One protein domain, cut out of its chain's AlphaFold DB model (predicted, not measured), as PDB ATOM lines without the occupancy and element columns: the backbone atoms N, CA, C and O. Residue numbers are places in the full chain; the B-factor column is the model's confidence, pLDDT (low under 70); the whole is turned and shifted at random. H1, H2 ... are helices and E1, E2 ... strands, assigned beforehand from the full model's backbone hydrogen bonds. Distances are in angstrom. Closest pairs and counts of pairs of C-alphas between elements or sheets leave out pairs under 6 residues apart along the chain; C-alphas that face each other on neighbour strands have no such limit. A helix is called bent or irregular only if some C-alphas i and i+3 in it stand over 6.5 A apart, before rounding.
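Overview. This is residues 2 to 25 and 34 to 59 of the 115 residues of an uncharacterized protein of Sipha flava (yellow sugarcane aphid) (UniProt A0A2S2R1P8). Picture a loose, flat spread of parts with few contacts: a small two-strand ribbon, E1 and E2, at one end of the longest axis and the short helix H2 towards the other, with a long link between them that passes the last residues of the longest helix, H1, whose other end sticks out with residues 2 to 9. The printed part has 50 residues, with two named helices and two named strands in the order H1, E1, E2, H2. The sheet's order is E1 - E2, antiparallel, and the class is mixed, helices and strands. The whole is only just loose, close to extended, with a radius of gyration of the C-alphas of 14.4 A and spans of 45 by 28 by 15 A.

Along the chain. Find C-alpha 3 at (260.553, 230.661, 202.099); from there H1, residues 3 to 17, runs 19.9 A to C-alpha 17 at (279.996, 233.605, 204.888). H1 is irregular: C-alphas 4 and 7 are 7.1 A apart. Next come E1, residues 20 to 23, 9.2 A long, and, beyond a cut, E2, residues 34 to 36. H2, residues 49 to 53, ends at C-alpha 53 at (294.390, 233.018, 195.850).

Arrangement. Look first at E1 and E2, antiparallel neighbours at 134 degrees between their directions. C-alphas 20 and 36 face each other at 4.4 A. N 21 and O 35 are within hydrogen-bond range at 2.9 A, and N 35 and O 21 at 2.8 A. H1 is apart from E2 and from H2, and E1 is apart from H2. In H2 every O i to N i+4 pair is within hydrogen-bond range; in H1, 9 of 11 are.

Size, cuts and confidence. The C-alphas farthest apart, those of Asn 25 and Asp 57, are 47.4 A apart. Residues 26 to 33 are not printed, and C-alphas 25 and 34 are 12.1 A apart across this cut. The link from H1 to E1 is tight; that from E2 to H2, residues 37 to 48, is long. The mean pLDDT of the printed part is 86.3; look for low confidence, under 70, at residues 24 to 25.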
ATOM      1  N   PRO A   2     262.807 232.266 198.153       89.50
ATOM      2  CA  PRO A   2     261.738 231.322 198.493       89.50
ATOM      3  C   PRO A   2     261.781 230.996 199.988       89.50
ATOM      4  O   PRO A   2     262.875 230.873 200.543       89.50
ATOM      5  N   LYS A   3     260.620 230.877 200.642       86.56
ATOM      6  CA  LYS A   3     260.553 230.661 202.099       86.56
ATOM      7  C   LYS A   3     261.231 229.352 202.497       86.56
ATOM      8  O   LYS A   3     261.884 229.290 203.530       86.56
ATOM      9  N   GLU A   4     261.148 228.366 201.617       89.69
ATOM     10  CA  GLU A   4     261.706 227.023 201.740       89.69
ATOM     11  C   GLU A   4     263.243 227.018 201.743       89.69
ATOM     12  O   GLU A   4     263.857 226.088 202.253       89.69
ATOM     13  N   ALA A   5     263.882 228.053 201.187       90.44
ATOM     14  CA  ALA A   5     265.338 228.159 201.112       90.44
ATOM     15  C   ALA A   5     265.940 229.026 202.233       90.44
ATOM     16  O   ALA A   5     267.164 229.137 202.323       90.44
ATOM     17  N   THR A   6     265.099 229.631 203.080       90.50
ATOM     18  CA  THR A   6     265.523 230.547 204.153       90.50
ATOM     19  C   THR A   6     266.423 229.831 205.156       90.50
ATOM     20  O   THR A   6     267.533 230.289 205.409       90.50
ATOM     21  N   ASP A   7     266.015 228.650 205.623       91.81
ATOM     22  CA  ASP A   7     266.785 227.857 206.590       91.81
ATOM     23  C   ASP A   7     268.169 227.473 206.051       91.81
ATOM     24  O   ASP A   7     269.182 227.562 206.752       91.81
ATOM     25  N   LEU A   8     268.229 227.075 204.776       92.88
ATOM     26  CA  LEU A   8     269.482 226.730 204.106       92.88
ATOM     27  C   LEU A   8     270.402 227.949 203.989       92.88
ATOM     28  O   LEU A   8     271.611 227.842 204.199       92.88
ATOM     29  N   PHE A   9     269.834 229.104 203.657       90.88
ATOM     30  CA  PHE A   9     270.575 230.349 203.537       90.88
ATOM     31  C   PHE A   9     271.143 230.806 204.877       90.88
ATOM     32  O   PHE A   9     272.341 231.063 204.973       90.88
ATOM     33  N   GLU A  10     270.319 230.830 205.922       90.12
ATOM     34  CA  GLU A  10     270.744 231.191 207.274       90.12
ATOM     35  C   GLU A  10     271.827 230.243 207.795       90.12
ATOM     36  O   GLU A  10     272.815 230.676 208.401       90.12
ATOM     37  N   TYR A  11     271.693 228.942 207.515       91.94
ATOM     38  CA  TYR A  11     272.742 227.969 207.794       91.94
ATOM     39  C   TYR A  11     274.045 228.332 207.077       91.94
ATOM     40  O   TYR A  11     275.108 228.334 207.706       91.94
ATOM     41  N   PHE A  12     273.988 228.652 205.784       91.75
ATOM     42  CA  PHE A  12     275.176 228.945 204.987       91.75
ATOM     43  C   PHE A  12     275.848 230.258 205.414       91.75
ATOM     44  O   PHE A  12     277.075 230.312 205.548       91.75
ATOM     45  N   GLU A  13     275.063 231.295 205.714       91.69
ATOM     46  CA  GLU A  13     275.572 232.554 206.254       91.69
ATOM     47  C   GLU A  13     276.265 232.349 207.597       91.69
ATOM     48  O   GLU A  13     277.398 232.795 207.778       91.69
ATOM     49  N   ARG A  14     275.643 231.620 208.527       90.88
ATOM     50  CA  ARG A  14     276.241 231.340 209.840       90.88
ATOM     51  C   ARG A  14     277.503 230.485 209.734       90.88
ATOM     52  O   ARG A  14     278.455 230.678 210.488       90.88
ATOM     53  N   THR A  15     277.511 229.528 208.815       93.06
ATOM     54  CA  THR A  15     278.561 228.509 208.761       93.06
ATOM     55  C   THR A  15     279.775 228.970 207.957       93.06
ATOM     56  O   THR A  15     280.897 228.726 208.396       93.06
ATOM     57  N   TYR A  16     279.581 229.674 206.835       91.75
ATOM     58  CA  TYR A  16     280.644 229.891 205.842       91.75
ATOM     59  C   TYR A  16     280.892 231.358 205.447       91.75
ATOM     60  O   TYR A  16     282.030 231.706 205.134       91.75
ATOM     61  N   ILE A  17     279.878 232.235 205.452       89.81
ATOM     62  CA  ILE A  17     279.996 233.605 204.888       89.81
ATOM     63  C   ILE A  17     280.144 234.690 205.973       89.81
ATOM     64  O   ILE A  17     280.971 235.604 205.849       89.81
ATOM     65  N   GLY A  18     279.349 234.576 207.035       87.31
ATOM     66  CA  GLY A  18     279.117 235.584 208.066       87.31
ATOM     67  C   GLY A  18     277.948 236.508 207.711       87.31
ATOM     68  O   GLY A  18     277.961 237.129 206.651       87.31
ATOM     69  N   ALA A  19     276.969 236.631 208.613       83.81
ATOM     70  CA  ALA A  19     275.785 237.482 208.439       83.81
ATOM     71  C   ALA A  19     276.053 238.948 208.829       83.81
ATOM     72  O   ALA A  19     276.836 239.221 209.745       83.81
ATOM     73  N   TYR A  20     275.375 239.900 208.180       82.25
ATOM     74  CA  TYR A  20     275.385 241.317 208.566       82.25
ATOM     75  C   TYR A  20     274.185 241.633 209.457       82.25
ATOM     76  O   TYR A  20     273.070 241.830 208.983       82.25
ATOM     77  N   ASN A  21     274.425 241.733 210.760       79.50
ATOM     78  CA  ASN A  21     273.380 242.036 211.728       79.50
ATOM     79  C   ASN A  21     273.318 243.537 212.003       79.50
ATOM     80  O   ASN A  21     274.352 244.197 212.141       79.50
ATOM     81  N   ARG A  22     272.105 244.086 212.106       75.69
ATOM     82  CA  ARG A  22     271.908 245.454 212.602       75.69
ATOM     83  C   ARG A  22     272.388 245.542 214.045       75.69
ATOM     84  O   ARG A  22     272.105 244.665 214.855       75.69
ATOM     85  N   VAL A  23     273.104 246.613 214.363       72.25
ATOM     86  CA  VAL A  23     273.611 246.883 215.707       72.25
ATOM     87  C   VAL A  23     273.049 248.208 216.188       72.25
ATOM     88  O   VAL A  23     273.264 249.242 215.558       72.25
ATOM     89  N   GLY A  24     272.349 248.159 217.318       67.94
ATOM     90  CA  GLY A  24     271.752 249.313 217.980       67.94
ATOM     91  C   GLY A  24     270.335 249.017 218.460       67.94
ATOM     92  O   GLY A  24     269.572 248.323 217.791       67.94
ATOM     93  N   ASN A  25     269.978 249.566 219.618       61.47
ATOM     94  CA  ASN A  25     268.582 249.674 220.031       61.47
ATOM     95  C   ASN A  25     267.972 250.741 219.119       61.47
ATOM     96  O   ASN A  25     268.570 251.807 219.012       61.47
ATOM     97  N   PHE A  34     275.530 248.327 210.719       79.38
ATOM     98  CA  PHE A  34     275.592 246.878 210.525       79.38
ATOM     99  C   PHE A  34     276.942 246.349 211.007       79.38
ATOM    100  O   PHE A  34     277.975 246.980 210.787       79.38
ATOM    101  N   ARG A  35     276.948 245.173 211.636       82.06
ATOM    102  CA  ARG A  35     278.162 244.443 212.006       82.06
ATOM    103  C   ARG A  35     278.145 243.074 211.353       82.06
ATOM    104  O   ARG A  35     277.164 242.343 211.458       82.06
ATOM    105  N   LYS A  36     279.263 242.723 210.719       83.44
ATOM    106  CA  LYS A  36     279.484 241.377 210.205       83.44
ATOM    107  C   LYS A  36     279.808 240.432 211.362       83.44
ATOM    108  O   LYS A  36     280.740 240.688 212.126       83.44
ATOM    109  N   THR A  37     279.049 239.354 211.483       87.19
ATOM    110  CA  THR A  37     279.346 238.250 212.396       87.19
ATOM    111  C   THR A  37     280.394 237.338 211.767       87.19
ATOM    112  O   THR A  37     280.353 237.064 210.567       87.19
ATOM    113  N   THR A  38     281.338 236.859 212.574       89.12
ATOM    114  CA  THR A  38     282.326 235.868 212.137       89.12
ATOM    115  C   THR A  38     281.630 234.523 211.891       89.12
ATOM    116  O   THR A  38     280.934 234.052 212.791       89.12
ATOM    117  N   PRO A  39     281.785 233.898 210.710       93.44
ATOM    118  CA  PRO A  39     281.247 232.562 210.461       93.44
ATOM    119  C   PRO A  39     281.999 231.492 211.261       93.44
ATOM    120  O   PRO A  39     283.153 231.695 211.641       93.44
ATOM    121  N   ASN A  40     281.378 230.325 211.446       93.06
ATOM    122  CA  ASN A  40     282.012 229.189 212.129       93.06
ATOM    123  C   ASN A  40     283.274 228.692 211.402       93.06
ATOM    124  O   ASN A  40     284.266 228.351 212.041       93.06
ATOM    125  N   PHE A  41     283.241 228.674 210.067       92.25
ATOM    126  CA  PHE A  41     284.345 228.239 209.214       92.25
ATOM    127  C   PHE A  41     284.689 229.347 208.211       92.25
ATOM    128  O   PHE A  41     284.273 229.285 207.047       92.25
ATOM    129  N   PRO A  42     285.423 230.391 208.641       91.19
ATOM    130  CA  PRO A  42     285.782 231.500 207.765       91.19
ATOM    131  C   PRO A  42     286.637 231.027 206.583       91.19
ATOM    132  O   PRO A  42     287.381 230.058 206.722       91.19
ATOM    133  N   PRO A  43     286.621 231.737 205.438       88.88
ATOM    134  CA  PRO A  43     287.416 231.357 204.270       88.88
ATOM    135  C   PRO A  43     288.892 231.089 204.574       88.88
ATOM    136  O   PRO A  43     289.491 230.227 203.942       88.88
ATOM    137  N   SER A  44     289.466 231.769 205.576       89.25
ATOM    138  CA  SER A  44     290.838 231.567 206.066       89.25
ATOM    139  C   SER A  44     291.174 230.132 206.478       89.25
ATOM    140  O   SER A  44     292.347 229.783 206.441       89.25
ATOM    141  N   VAL A  45     290.189 229.313 206.864       89.88
ATOM    142  CA  VAL A  45     290.406 227.908 207.254       89.88
ATOM    143  C   VAL A  45     290.085 226.912 206.137       89.88
ATOM    144  O   VAL A  45     290.166 225.704 206.346       89.88
ATOM    145  N   TRP A  46     289.688 227.384 204.953       89.19
ATOM    146  CA  TRP A  46     289.337 226.497 203.848       89.19
ATOM    147  C   TRP A  46     290.601 225.905 203.225       89.19
ATOM    148  O   TRP A  46     291.520 226.632 202.851       89.19
ATOM    149  N   ASN A  47     290.611 224.587 203.034       83.50
ATOM    150  CA  ASN A  47     291.726 223.839 202.444       83.50
ATOM    151  C   ASN A  47     292.180 224.362 201.065       83.50
ATOM    152  O   ASN A  47     293.351 224.257 200.723       83.50
ATOM    153  N   VAL A  48     291.264 224.930 200.274       84.50
ATOM    154  CA  VAL A  48     291.529 225.427 198.914       84.50
ATOM    155  C   VAL A  48     291.781 226.936 198.858       84.50
ATOM    156  O   VAL A  48     291.983 227.471 197.768       84.50
ATOM    157  N   ARG A  49     291.755 227.657 199.991       87.69
ATOM    158  CA  ARG A  49     291.881 229.123 199.998       87.69
ATOM    159  C   ARG A  49     293.159 229.580 199.313       87.69
ATOM    160  O   ARG A  49     293.091 230.336 198.349       87.69
ATOM    161  N   ASP A  50     294.302 229.134 199.818       88.81
ATOM    162  CA  ASP A  50     295.595 229.647 199.366       88.81
ATOM    163  C   ASP A  50     295.884 229.199 197.934       88.81
ATOM    164  O   ASP A  50     296.370 229.987 197.130       88.81
ATOM    165  N   ALA A  51     295.478 227.977 197.573       86.94
ATOM    166  CA  ALA A  51     295.498 227.517 196.188       86.94
ATOM    167  C   ALA A  51     294.642 228.421 195.280       86.94
ATOM    168  O   ALA A  51     295.081 228.800 194.203       86.94
ATOM    169  N   THR A  52     293.451 228.833 195.727       88.00
ATOM    170  CA  THR A  52     292.577 229.734 194.957       88.00
ATOM    171  C   THR A  52     293.191 231.126 194.801       88.00
ATOM    172  O   THR A  52     293.160 231.675 193.703       88.00
ATOM    173  N   LEU A  53     293.761 231.692 195.871       90.19
ATOM    174  CA  LEU A  53     294.390 233.018 195.850       90.19
ATOM    175  C   LEU A  53     295.662 233.052 194.996       90.19
ATOM    176  O   LEU A  53     295.928 234.054 194.343       90.19
ATOM    177  N   ASN A  54     296.420 231.956 194.979       91.69
ATOM    178  CA  ASN A  54     297.687 231.853 194.257       91.69
ATOM    179  C   ASN A  54     297.542 231.230 192.858       91.69
ATOM    180  O   ASN A  54     298.552 230.887 192.248       91.69
ATOM    181  N   HIS A  55     296.313 231.042 192.360       86.75
ATOM    182  CA  HIS A  55     296.030 230.346 191.094       86.75
ATOM    183  C   HIS A  55     296.684 228.951 190.985       86.75
ATOM    184  O   HIS A  55     297.056 228.510 189.900       86.75
ATOM    185  N   GLY A  56     296.839 228.264 192.116       83.62
ATOM    186  CA  GLY A  56     297.374 226.909 192.193       83.62
ATOM    187  C   GLY A  56     296.329 225.836 191.887       83.62
ATOM    188  O   GLY A  56     295.125 226.096 191.805       83.62
ATOM    189  N   ASP A  57     296.801 224.597 191.762       78.75
ATOM    190  CA  ASP A  57     295.938 223.447 191.520       78.75
ATOM    191  C   ASP A  57     294.941 223.255 192.671       78.75
ATOM    192  O   ASP A  57     295.304 223.120 193.839       78.75
ATOM    193  N   ARG A  58     293.650 223.222 192.327       71.50
ATOM    194  CA  ARG A  58     292.545 223.061 193.293       71.50
ATOM    195  C   ARG A  58     292.234 221.598 193.612       71.50
ATOM    196  O   ARG A  58     291.343 221.323 194.412       71.50
ATOM    197  N   THR A  59     292.915 220.662 192.954       79.19
ATOM    198  CA  THR A  59     292.650 219.226 193.078       79.19
ATOM    199  C   THR A  59     293.340 218.639 194.302       79.19
ATOM    200  O   THR A  59     294.529 218.865 194.519       79.19
TER     201      THR A  59